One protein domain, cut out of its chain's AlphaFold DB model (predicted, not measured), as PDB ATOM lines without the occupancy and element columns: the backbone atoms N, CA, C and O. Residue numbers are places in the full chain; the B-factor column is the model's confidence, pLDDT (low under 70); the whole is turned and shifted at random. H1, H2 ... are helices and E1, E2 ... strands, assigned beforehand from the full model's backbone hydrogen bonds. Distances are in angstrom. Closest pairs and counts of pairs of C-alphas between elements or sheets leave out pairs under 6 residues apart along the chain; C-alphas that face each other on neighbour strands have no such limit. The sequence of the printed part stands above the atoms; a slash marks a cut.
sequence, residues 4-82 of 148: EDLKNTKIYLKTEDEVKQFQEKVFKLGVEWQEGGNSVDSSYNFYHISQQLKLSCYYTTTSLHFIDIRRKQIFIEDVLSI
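This is residues 4 to 82 of the 148 residues of an uncharacterized protein of Bacteroidales bacterium (UniProt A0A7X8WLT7). A small sheet of three short strands has one longer helix, H1, packed over one face and running along the strands, and a short helix, H3, packed on H1. H2 sits out at one end of the longest axis and only grazes the sheet, while a long loop, residues 29 to 45, swings out from the end of H1 and passes the edge strand E3 on its way to E2. The printed part has 79 residues, with three named strands and three named helices in the order E1 H1 E2 E3 H2 H3; the sheet's order is E1, E2, E3, all antiparallel. The class is mixed, helices and strands, with 36 residues, under half, in named elements. The whole is compact, with a radius of gyration of the C-alphas of 11.4 A, and rounded, spanning 30 by 26 by 24 A.

E1, residues 9 to 12, is an edge strand and the antiparallel neighbour of E2, residues 46 to 49, with N 11 and O 47 at 2.9 A and N 49 and O 9 at 2.9 A, within hydrogen-bond range. H1, residues 16 to 28, is on the sheet at a height of 10.7 A, the one helix of two layers, helices on one face of a sheet. It lies over E2 and only just over E3, residues 54 to 57, on which 3 of its C-alphas fall; on the local plane it stands at 9 degrees to E2, along the strands. E2 and E3 form an antiparallel hairpin, with N 48 and O 56 at 3.0 A. Two short parallel pairings lie outside the named strands: residues 32 to 33 with 54 to 55 of E3, and residues 72 to 73 with 9 to 10 of E1. H2, residues 63 to 68, only grazes the sheet with residues 63 to 67; its closest C-alphas to E2 are those of Phe 66 and Phe 46, 7.2 A apart. H3, residues 76 to 80, is not on the sheet but touches H1, the closest C-alphas being those of Ile 76 and Phe 22, 6.3 A apart. H2 is apart from H1 and H3. In H1, H2 and H3 every O i to N i+4 pair is within hydrogen-bond range.

E1 begins at C-alpha 9 (-8.254, 45.781, -9.388) and is 10.6 A long. H1 measures 18.3 A, E2 10.6 A and E3 10.3 A. H2 measures 9.0 A, and H3 6.1 A, ending at C-alpha 80 (1.585, 44.437, -20.306).

The C-alphas farthest apart are those of Thr 61 and Ile 82, 30.9 A. The printed part has no cut. The link from H1 to E2, 17 residues, is long. The mean pLDDT of the printed part is 86.4; residues 59 to 65 are under 70.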
ATOM      1  N   GLU A   4       2.193  47.051  -7.567       85.00
ATOM      2  CA  GLU A   4       1.381  47.562  -6.457       85.00
ATOM      3  C   GLU A   4       0.038  48.118  -6.950       85.00
ATOM      4  O   GLU A   4      -0.997  47.925  -6.312       85.00
ATOM      5  N   ASP A   5       0.036  48.719  -8.143       90.00
ATOM      6  CA  ASP A   5      -1.167  49.249  -8.786       90.00
ATOM      7  C   ASP A   5      -2.162  48.155  -9.213       90.00
ATOM      8  O   ASP A   5      -3.306  48.484  -9.539       90.00
ATOM      9  N   LEU A   6      -1.746  46.879  -9.227       92.81
ATOM     10  CA  LEU A   6      -2.619  45.738  -9.516       92.81
ATOM     11  C   LEU A   6      -3.506  45.359  -8.325       92.81
ATOM     12  O   LEU A   6      -4.510  44.670  -8.515       92.81
ATOM     13  N   LYS A   7      -3.194  45.791  -7.101       92.94
ATOM     14  CA  LYS A   7      -3.980  45.424  -5.915       92.94
ATOM     15  C   LYS A   7      -5.389  46.012  -5.965       92.94
ATOM     16  O   LYS A   7      -5.589  47.175  -6.307       92.94
ATOM     17  N   ASN A   8      -6.380  45.207  -5.575       93.38
ATOM     18  CA  ASN A   8      -7.809  45.567  -5.586       93.38
ATOM     19  C   ASN A   8      -8.316  46.069  -6.946       93.38
ATOM     20  O   ASN A   8      -9.156  46.975  -7.025       93.38
ATOM     21  N   THR A   9      -7.830  45.462  -8.024       95.31
ATOM     22  CA  THR A   9      -8.254  45.781  -9.388       95.31
ATOM     23  C   THR A   9      -9.217  44.740  -9.945       95.31
ATOM     24  O   THR A   9      -9.400  43.655  -9.383       95.31
ATOM     25  N   LYS A  10      -9.870  45.096 -11.049       93.94
ATOM     26  CA  LYS A  10     -10.670  44.203 -11.882       93.94
ATOM     27  C   LYS A  10     -10.362  44.451 -13.356       93.94
ATOM     28  O   LYS A  10     -10.090  45.586 -13.746       93.94
ATOM     29  N   ILE A  11     -10.420  43.401 -14.164       94.06
ATOM     30  CA  ILE A  11     -10.186  43.463 -15.604       94.06
ATOM     31  C   ILE A  11     -11.190  42.586 -16.353       94.06
ATOM     32  O   ILE A  11     -11.587  41.522 -15.877       94.06
ATOM     33  N   TYR A  12     -11.611  43.072 -17.517       92.56
ATOM     34  CA  TYR A  12     -12.416  42.326 -18.473       92.56
ATOM     35  C   TYR A  12     -11.603  42.162 -19.754       92.56
ATOM     36  O   TYR A  12     -11.049  43.145 -20.246       92.56
ATOM     37  N   LEU A  13     -11.538  40.936 -20.263       93.06
ATOM     38  CA  LEU A  13     -10.765  40.548 -21.439       93.06
ATOM     39  C   LEU A  13     -11.722  39.977 -22.484       93.06
ATOM     40  O   LEU A  13     -12.625  39.207 -22.162       93.06
ATOM     41  N   LYS A  14     -11.578  40.407 -23.733       90.94
ATOM     42  CA  LYS A  14     -12.525  40.113 -24.816       90.94
ATOM     43  C   LYS A  14     -12.204  38.813 -25.532       90.94
ATOM     44  O   LYS A  14     -13.113  38.173 -26.057       90.94
ATOM     45  N   THR A  15     -10.923  38.470 -25.615       93.31
ATOM     46  CA  THR A  15     -10.435  37.352 -26.423       93.31
ATOM     47  C   THR A  15      -9.623  36.375 -25.586       93.31
ATOM     48  O   THR A  15      -9.027  36.742 -24.577       93.31
ATOM     49  N   GLU A  16      -9.555  35.124 -26.035       92.38
ATOM     50  CA  GLU A  16      -8.712  34.106 -25.405       92.38
ATOM     51  C   GLU A  16      -7.220  34.490 -25.409       92.38
ATOM     52  O   GLU A  16      -6.498  34.171 -24.465       92.38
ATOM     53  N   ASP A  17      -6.752  35.194 -26.442       94.44
ATOM     54  CA  ASP A  17      -5.369  35.675 -26.528       94.44
ATOM     55  C   ASP A  17      -5.075  36.739 -25.461       94.44
ATOM     56  O   ASP A  17      -4.095  36.623 -24.724       94.44
ATOM     57  N   GLU A  18      -5.980  37.707 -25.282       95.31
ATOM     58  CA  GLU A  18      -5.889  38.693 -24.200       95.31
ATOM     59  C   GLU A  18      -5.863  38.015 -22.821       95.31
ATOM     60  O   GLU A  18      -5.085  38.409 -21.952       95.31
ATOM     61  N   VAL A  19      -6.671  36.966 -22.626       94.25
ATOM     62  CA  VAL A  19      -6.688  36.173 -21.388       94.25
ATOM     63  C   VAL A  19      -5.336  35.521 -21.121       94.25
ATOM     64  O   VAL A  19      -4.807  35.650 -20.012       94.25
ATOM     65  N   LYS A  20      -4.748  34.872 -22.129       93.06
ATOM     66  CA  LYS A  20      -3.432  34.230 -22.012       93.06
ATOM     67  C   LYS A  20      -2.344  35.251 -21.698       93.06
ATOM     68  O   LYS A  20      -1.632  35.091 -20.709       93.06
ATOM     69  N   GLN A  21      -2.269  36.331 -22.475       94.25
ATOM     70  CA  GLN A  21      -1.267  37.383 -22.291       94.25
ATOM     71  C   GLN A  21      -1.366  38.038 -20.912       94.25
ATOM     72  O   GLN A  21      -0.351  38.213 -20.233       94.25
ATOM     73  N   PHE A  22      -2.583  38.372 -20.474       95.62
ATOM     74  CA  PHE A  22      -2.819  38.943 -19.154       95.62
ATOM     75  C   PHE A  22      -2.348  37.999 -18.047       95.62
ATOM     76  O   PHE A  22      -1.553  38.415 -17.203       95.62
ATOM     77  N   GLN A  23      -2.804  36.740 -18.059       93.62
ATOM     78  CA  GLN A  23      -2.472  35.766 -17.020       93.62
ATOM     79  C   GLN A  23      -0.969  35.495 -16.966       93.62
ATOM     80  O   GLN A  23      -0.357  35.636 -15.911       93.62
ATOM     81  N   GLU A  24      -0.337  35.211 -18.105       88.88
ATOM     82  CA  GLU A  24       1.111  35.010 -18.167       88.88
ATOM     83  C   GLU A  24       1.884  36.210 -17.625       88.88
ATOM     84  O   GLU A  24       2.879  36.030 -16.913       88.88
ATOM     85  N   LYS A  25       1.433  37.429 -17.940       89.94
ATOM     86  CA  LYS A  25       2.079  38.647 -17.463       89.94
ATOM     87  C   LYS A  25       1.937  38.805 -15.956       89.94
ATOM     88  O   LYS A  25       2.949  38.979 -15.285       89.94
ATOM     89  N   VAL A  26       0.724  38.738 -15.407       89.75
ATOM     90  CA  VAL A  26       0.531  38.919 -13.959       89.75
ATOM     91  C   VAL A  26       1.202  37.806 -13.157       89.75
ATOM     92  O   VAL A  26       1.782  38.082 -12.110       89.75
ATOM     93  N   PHE A  27       1.243  36.582 -13.685       87.06
ATOM     94  CA  PHE A  27       1.963  35.471 -13.067       87.06
ATOM     95  C   PHE A  27       3.479  35.676 -13.059       87.06
ATOM     96  O   PHE A  27       4.122  35.393 -12.052       87.06
ATOM     97  N   LYS A  28       4.067  36.235 -14.128       80.38
ATOM     98  CA  LYS A  28       5.485  36.652 -14.130       80.38
ATOM     99  C   LYS A  28       5.781  37.753 -13.114       80.38
ATOM    100  O   LYS A  28       6.907  37.855 -12.644       80.38
ATOM    101  N   LEU A  29       4.784  38.570 -12.787       81.38
ATOM    102  CA  LEU A  29       4.901  39.606 -11.766       81.38
ATOM    103  C   LEU A  29       4.730  39.047 -10.344       81.38
ATOM    104  O   LEU A  29       4.982  39.775  -9.398       81.38
ATOM    105  N   GLY A  30       4.352  37.777 -10.167       79.81
ATOM    106  CA  GLY A  30       4.158  37.163  -8.848       79.81
ATOM    107  C   GLY A  30       2.717  37.202  -8.331       79.81
ATOM    108  O   GLY A  30       2.480  36.893  -7.167       79.81
ATOM    109  N   VAL A  31       1.747  37.558  -9.179       86.69
ATOM    110  CA  VAL A  31       0.333  37.258  -8.910       86.69
ATOM    111  C   VAL A  31       0.144  35.746  -9.031       86.69
ATOM    112  O   VAL A  31       0.749  35.104  -9.884       86.69
ATOM    113  N   GLU A  32      -0.709  35.164  -8.204       86.50
ATOM    114  CA  GLU A  32      -1.061  33.742  -8.285       86.50
ATOM    115  C   GLU A  32      -2.554  33.551  -8.044       86.50
ATOM    116  O   GLU A  32      -3.223  34.453  -7.539       86.50
ATOM    117  N   TRP A  33      -3.103  32.395  -8.396       90.62
ATOM    118  CA  TRP A  33      -4.506  32.096  -8.131       90.62
ATOM    119  C   TRP A  33      -4.835  32.150  -6.636       90.62
ATOM    120  O   TRP A  33      -3.996  31.884  -5.771       90.62
ATOM    121  N   GLN A  34      -6.094  32.459  -6.322       86.81
ATOM    122  CA  GLN A  34      -6.620  32.434  -4.957       86.81
ATOM    123  C   GLN A  34      -6.408  31.068  -4.281       86.81
ATOM    124  O   GLN A  34      -6.090  31.032  -3.095       86.81
ATOM    125  N   GLU A  35      -6.528  29.972  -5.036       82.69
ATOM    126  CA  GLU A  35      -6.278  28.601  -4.560       82.69
ATOM    127  C   GLU A  35      -4.795  28.184  -4.630       82.69
ATOM    128  O   GLU A  35      -4.430  27.110  -4.162       82.69
ATOM    129  N   GLY A  36      -3.928  29.058  -5.151       76.50
ATOM    130  CA  GLY A  36      -2.511  28.793  -5.387       76.50
ATOM    131  C   GLY A  36      -2.211  28.333  -6.815       76.50
ATOM    132  O   GLY A  36      -3.074  27.831  -7.533       76.50
ATOM    133  N   GLY A  37      -0.961  28.533  -7.235       76.62
ATOM    134  CA  GLY A  37      -0.494  28.197  -8.581       76.62
ATOM    135  C   GLY A  37      -0.745  29.299  -9.613       76.62
ATOM    136  O   GLY A  37      -1.265  30.374  -9.315       76.62
ATOM    137  N   ASN A  38      -0.334  29.047 -10.854       79.50
ATOM    138  CA  ASN A  38      -0.302  30.049 -11.925       79.50
ATOM    139  C   ASN A  38      -0.477  29.429 -13.327       79.50
ATOM    140  O   ASN A  38       0.072  29.910 -14.321       79.50
ATOM    141  N   SER A  39      -1.228  28.330 -13.412       83.38
ATOM    142  CA  SER A  39      -1.621  27.748 -14.696       83.38
ATOM    143  C   SER A  39      -2.603  28.670 -15.410       83.38
ATOM    144  O   SER A  39      -3.524  29.195 -14.786       83.38
ATOM    145  N   VAL A  40      -2.418  28.851 -16.716       87.69
ATOM    146  CA  VAL A  40      -3.320  29.680 -17.518       87.69
ATOM    147  C   VAL A  40      -4.641  28.948 -17.760       87.69
ATOM    148  O   VAL A  40      -4.626  27.787 -18.164       87.69
ATOM    149  N   ASP A  41      -5.765  29.634 -17.560       87.50
ATOM    150  CA  ASP A  41      -7.114  29.128 -17.845       87.50
ATOM    151  C   ASP A  41      -7.909  30.155 -18.663       87.50
ATOM    152  O   ASP A  41      -8.242  31.234 -18.172       87.50
ATOM    153  N   SER A  42      -8.221  29.824 -19.917       87.50
ATOM    154  CA  SER A  42      -8.968  30.691 -20.836       87.50
ATOM    155  C   SER A  42     -10.491  30.569 -20.737       87.50
ATOM    156  O   SER A  42     -11.206  31.182 -21.529       87.50
ATOM    157  N   SER A  43     -11.010  29.833 -19.753       87.38
ATOM    158  CA  SER A  43     -12.454  29.629 -19.570       87.38
ATOM    159  C   SER A  43     -13.196  30.882 -19.084       87.38
ATOM    160  O   SER A  43     -14.429  30.908 -19.095       87.38
ATOM    161  N   TYR A  44     -12.471  31.926 -18.661       88.88
ATOM    162  CA  TYR A  44     -13.048  33.146 -18.092       88.88
ATOM    163  C   TYR A  44     -12.534  34.412 -18.763       88.88
ATOM    164  O   TYR A  44     -11.401  34.498 -19.227       88.88
ATOM    165  N   ASN A  45     -13.370  35.443 -18.702       90.81
ATOM    166  CA  ASN A  45     -13.080  36.770 -19.246       90.81
ATOM    167  C   ASN A  45     -13.089  37.865 -18.173       90.81
ATOM    168  O   ASN A  45     -12.715  39.002 -18.447       90.81
ATOM    169  N   PHE A  46     -13.530  37.540 -16.957       91.06
ATOM    170  CA  PHE A  46     -13.695  38.481 -15.856       91.06
ATOM    171  C   PHE A  46     -12.785  38.084 -14.705       91.06
ATOM    172  O   PHE A  46     -12.980  37.035 -14.088       91.06
ATOM    173  N   TYR A  47     -11.827  38.952 -14.403       92.69
ATOM    174  CA  TYR A  47     -10.829  38.708 -13.373       92.69
ATOM    175  C   TYR A  47     -10.773  39.854 -12.386       92.69
ATOM    176  O   TYR A  47     -11.038  41.015 -12.713       92.69
ATOM    177  N   HIS A  48     -10.371  39.536 -11.166       92.56
ATOM    178  CA  HIS A  48     -10.017  40.545 -10.190       92.56
ATOM    179  C   HIS A  48      -8.780  40.131  -9.394       92.56
ATOM    180  O   HIS A  48      -8.521  38.947  -9.192       92.56
ATOM    181  N   ILE A  49      -8.011  41.121  -8.952       93.81
ATOM    182  CA  ILE A  49      -6.796  40.911  -8.166       93.81
ATOM    183  C   ILE A  49      -7.050  41.468  -6.766       93.81
ATOM    184  O   ILE A  49      -7.571  42.578  -6.613       93.81
ATOM    185  N   SER A  50      -6.770  40.670  -5.737       92.25
ATOM    186  CA  SER A  50      -6.951  41.052  -4.332       92.25
ATOM    187  C   SER A  50      -5.819  41.954  -3.820       92.25
ATOM    188  O   SER A  50      -4.823  42.192  -4.504       92.25
ATOM    189  N   GLN A  51      -5.946  42.443  -2.584       88.56
ATOM    190  CA  GLN A  51      -4.874  43.167  -1.889       88.56
ATOM    191  C   GLN A  51      -3.599  42.317  -1.736       88.56
ATOM    192  O   GLN A  51      -2.495  42.853  -1.713       88.56
ATOM    193  N   GLN A  52      -3.745  40.995  -1.635       87.12
ATOM    194  CA  GLN A  52      -2.650  40.035  -1.474       87.12
ATOM    195  C   GLN A  52      -2.124  39.510  -2.818       87.12
ATOM    196  O   GLN A  52      -1.481  38.467  -2.838       87.12
ATOM    197  N   LEU A  53      -2.417  40.197  -3.932       90.06
ATOM    198  CA  LEU A  53      -2.021  39.777  -5.282       90.06
ATOM    199  C   LEU A  53      -2.523  38.370  -5.645       90.06
ATOM    200  O   LEU A  53      -1.860  37.613  -6.349       90.06
ATOM    201  N   LYS A  54      -3.728  38.032  -5.178       92.19
ATOM    202  CA  LYS A  54      -4.415  36.803  -5.574       92.19
ATOM    203  C   LYS A  54      -5.377  37.071  -6.719       92.19
ATOM    204  O   LYS A  54      -6.182  38.001  -6.636       92.19
ATOM    205  N   LEU A  55      -5.284  36.259  -7.764       94.12
ATOM    206  CA  LEU A  55      -6.164  36.262  -8.919       94.12
ATOM    207  C   LEU A  55      -7.372  35.369  -8.654       94.12
ATOM    208  O   LEU A  55      -7.241  34.220  -8.231       94.12
ATOM    209  N   SER A  56      -8.552  35.881  -8.964       91.69
ATOM    210  CA  SER A  56      -9.777  35.088  -8.982       91.69
ATOM    211  C   SER A  56     -10.664  35.498 -10.148       91.69
ATOM    212  O   SER A  56     -10.594  36.622 -10.659       91.69
ATOM    213  N   CYS A  57     -11.481  34.552 -10.585       88.38
ATOM    214  CA  CYS A  57     -12.417  34.683 -11.688       88.38
ATOM    215  C   CYS A  57     -13.843  34.419 -11.185       88.38
ATOM    216  O   CYS A  57     -14.044  33.837 -10.119       88.38
ATOM    217  N   TYR A  58     -14.843  34.882 -11.934       72.69
ATOM    218  CA  TYR A  58     -16.247  34.636 -11.612       72.69
ATOM    219  C   TYR A  58     -16.952  33.882 -12.738       72.69
ATOM    220  O   TYR A  58     -16.899  34.285 -13.900       72.69
ATOM    221  N   TYR A  59     -17.732  32.870 -12.351       60.78
ATOM    222  CA  TYR A  59     -18.793  32.286 -13.167       60.78
ATOM    223  C   TYR A  59     -20.045  33.163 -13.073       60.78
ATOM    224  O   TYR A  59     -21.023  32.802 -12.423       60.78
ATOM    225  N   THR A  60     -20.034  34.360 -13.654       55.62
ATOM    226  CA  THR A  60     -21.277  35.138 -13.746       55.62
ATOM    227  C   THR A  60     -21.835  35.011 -15.148       55.62
ATOM    228  O   THR A  60     -21.194  35.412 -16.115       55.62
ATOM    229  N   THR A  61     -23.067  34.523 -15.256       52.91
ATOM    230  CA  THR A  61     -23.853  34.543 -16.498       52.91
ATOM    231  C   THR A  61     -24.217  35.965 -16.945       52.91
ATOM    232  O   THR A  61     -24.722  36.148 -18.049       52.91
ATOM    233  N   THR A  62     -23.964  36.983 -16.111       57.78
ATOM    234  CA  THR A  62     -24.282  38.387 -16.390       57.78
ATOM    235  C   THR A  62     -23.122  39.318 -16.031       57.78
ATOM    236  O   THR A  62     -22.622  39.332 -14.909       57.78
ATOM    237  N   SER A  63     -22.728  40.159 -16.988       65.38
ATOM    238  CA  SER A  63     -21.711  41.213 -16.836       65.38
ATOM    239  C   SER A  63     -22.045  42.250 -15.752       65.38
ATOM    240  O   SER A  63     -21.150  42.936 -15.263       65.38
ATOM    241  N   LEU A  64     -23.313  42.342 -15.339       65.62
ATOM    242  CA  LEU A  64     -23.813  43.294 -14.341       65.62
ATOM    243  C   LEU A  64     -23.135  43.133 -12.973       65.62
ATOM    244  O   LEU A  64     -22.661  44.117 -12.411       65.62
ATOM    245  N   HIS A  65     -22.981  41.900 -12.479       68.81
ATOM    246  CA  HIS A  65     -22.311  41.666 -11.195       68.81
ATOM    247  C   HIS A  65     -20.855  42.130 -11.208       68.81
ATOM    248  O   HIS A  65     -20.375  42.693 -10.228       68.81
ATOM    249  N   PHE A  66     -20.153  41.938 -12.325       74.88
ATOM    250  CA  PHE A  66     -18.774  42.391 -12.469       74.88
ATOM    251  C   PHE A  66     -18.666  43.925 -12.506       74.88
ATOM    252  O   PHE A  66     -17.737  44.508 -11.932       74.88
ATOM    253  N   ILE A  67     -19.627  44.594 -13.151       74.81
ATOM    254  CA  ILE A  67     -19.698  46.060 -13.212       74.81
ATOM    255  C   ILE A  67     -19.863  46.651 -11.804       74.81
ATOM    256  O   ILE A  67     -19.129  47.580 -11.463       74.81
ATOM    257  N   ASP A  68     -20.707  46.049 -10.964       78.25
ATOM    258  CA  ASP A  68     -21.011  46.545  -9.614       78.25
ATOM    259  C   ASP A  68     -19.884  46.334  -8.586       78.25
ATOM    260  O   ASP A  68     -19.857  46.991  -7.539       78.25
ATOM    261  N   ILE A  69     -18.905  45.464  -8.869       79.12
ATOM    262  CA  ILE A  69     -17.737  45.283  -7.994       79.12
ATOM    263  C   ILE A  69     -16.964  46.606  -7.901       79.12
ATOM    264  O   ILE A  69     -16.389  47.079  -8.887       79.12
ATOM    265  N   ARG A  70     -16.871  47.169  -6.690       83.38
ATOM    266  CA  ARG A  70     -16.095  48.385  -6.381       83.38
ATOM    267  C   ARG A  70     -14.588  48.107  -6.335       83.38
ATOM    268  O   ARG A  70     -13.955  48.210  -5.290       83.38
ATOM    269  N   ARG A  71     -14.018  47.726  -7.474       87.38
ATOM    270  CA  ARG A  71     -12.573  47.600  -7.703       87.38
ATOM    271  C   ARG A  71     -12.169  48.476  -8.875       87.38
ATOM    272  O   ARG A  71     -12.967  48.703  -9.785       87.38
ATOM    273  N   LYS A  72     -10.931  48.965  -8.843       92.00
ATOM    274  CA  LYS A  72     -10.382  49.797  -9.915       92.00
ATOM    275  C   LYS A  72     -10.343  48.980 -11.207       92.00
ATOM    276  O   LYS A  72      -9.710  47.928 -11.243       92.00
ATOM    277  N   GLN A  73     -11.023  49.453 -12.247       93.62
ATOM    278  CA  GLN A  73     -10.902  48.868 -13.579       93.62
ATOM    279  C   GLN A  73      -9.500  49.157 -14.126       93.62
ATOM    280  O   GLN A  73      -9.046  50.300 -14.072       93.62
ATOM    281  N   ILE A  74      -8.839  48.131 -14.652       94.94
ATOM    282  CA  ILE A  74      -7.577  48.243 -15.393       94.94
ATOM    283  C   ILE A  74      -7.743  47.670 -16.803       94.94
ATOM    284  O   ILE A  74      -8.724  46.972 -17.082       94.94
ATOM    285  N   PHE A  75      -6.790  47.974 -17.678       95.06
ATOM    286  CA  PHE A  75      -6.771  47.518 -19.063       95.06
ATOM    287  C   PHE A  75      -5.521  46.687 -19.341       95.06
ATOM    288  O   PHE A  75      -4.521  46.792 -18.627       95.06
ATOM    289  N   ILE A  76      -5.591  45.821 -20.350       95.12
ATOM    290  CA  ILE A  76      -4.522  44.865 -20.640       95.12
ATOM    291  C   ILE A  76      -3.220  45.577 -21.017       95.12
ATOM    292  O   ILE A  76      -2.153  45.173 -20.567       95.12
ATOM    293  N   GLU A  77      -3.298  46.680 -21.756       94.12
ATOM    294  CA  GLU A  77      -2.140  47.454 -22.202       94.12
ATOM    295  C   GLU A  77      -1.335  47.978 -21.008       94.12
ATOM    296  O   GLU A  77      -0.103  47.887 -20.985       94.12
ATOM    297  N   ASP A  78      -2.032  48.448 -19.970       92.19
ATOM    298  CA  ASP A  78      -1.399  48.912 -18.741       92.19
ATOM    299  C   ASP A  78      -0.664  47.776 -18.025       92.19
ATOM    300  O   ASP A  78       0.454  47.980 -17.548       92.19
ATOM    301  N   VAL A  79      -1.260  46.578 -17.981       92.44
ATOM    302  CA  VAL A  79      -0.673  45.384 -17.351       92.44
ATOM    303  C   VAL A  79       0.561  44.912 -18.118       92.44
ATOM    304  O   VAL A  79       1.605  44.646 -17.520       92.44
ATOM    305  N   LEU A  80       0.474  44.847 -19.447       89.69
ATOM    306  CA  LEU A  80       1.585  44.437 -20.306       89.69
ATOM    307  C   LEU A  80       2.761  45.422 -20.234       89.69
ATOM    308  O   LEU A  80       3.914  44.996 -20.322       89.69
ATOM    309  N   SER A  81       2.486  46.707 -19.985       88.94
ATOM    310  CA  SER A  81       3.511  47.745 -19.804       88.94
ATOM    311  C   SER A  81       4.288  47.655 -18.482       88.94
ATOM    312  O   SER A  81       5.309  48.332 -18.328       88.94
ATOM    313  N   ILE A  82       3.834  46.846 -17.513       85.19
ATOM    314  CA  ILE A  82       4.518  46.706 -16.223       85.19
ATOM    315  C   ILE A  82       5.885  46.058 -16.454       85.19
ATOM    316  O   ILE A  82       5.996  44.950 -16.991       85.19
TER     317      ILE A  82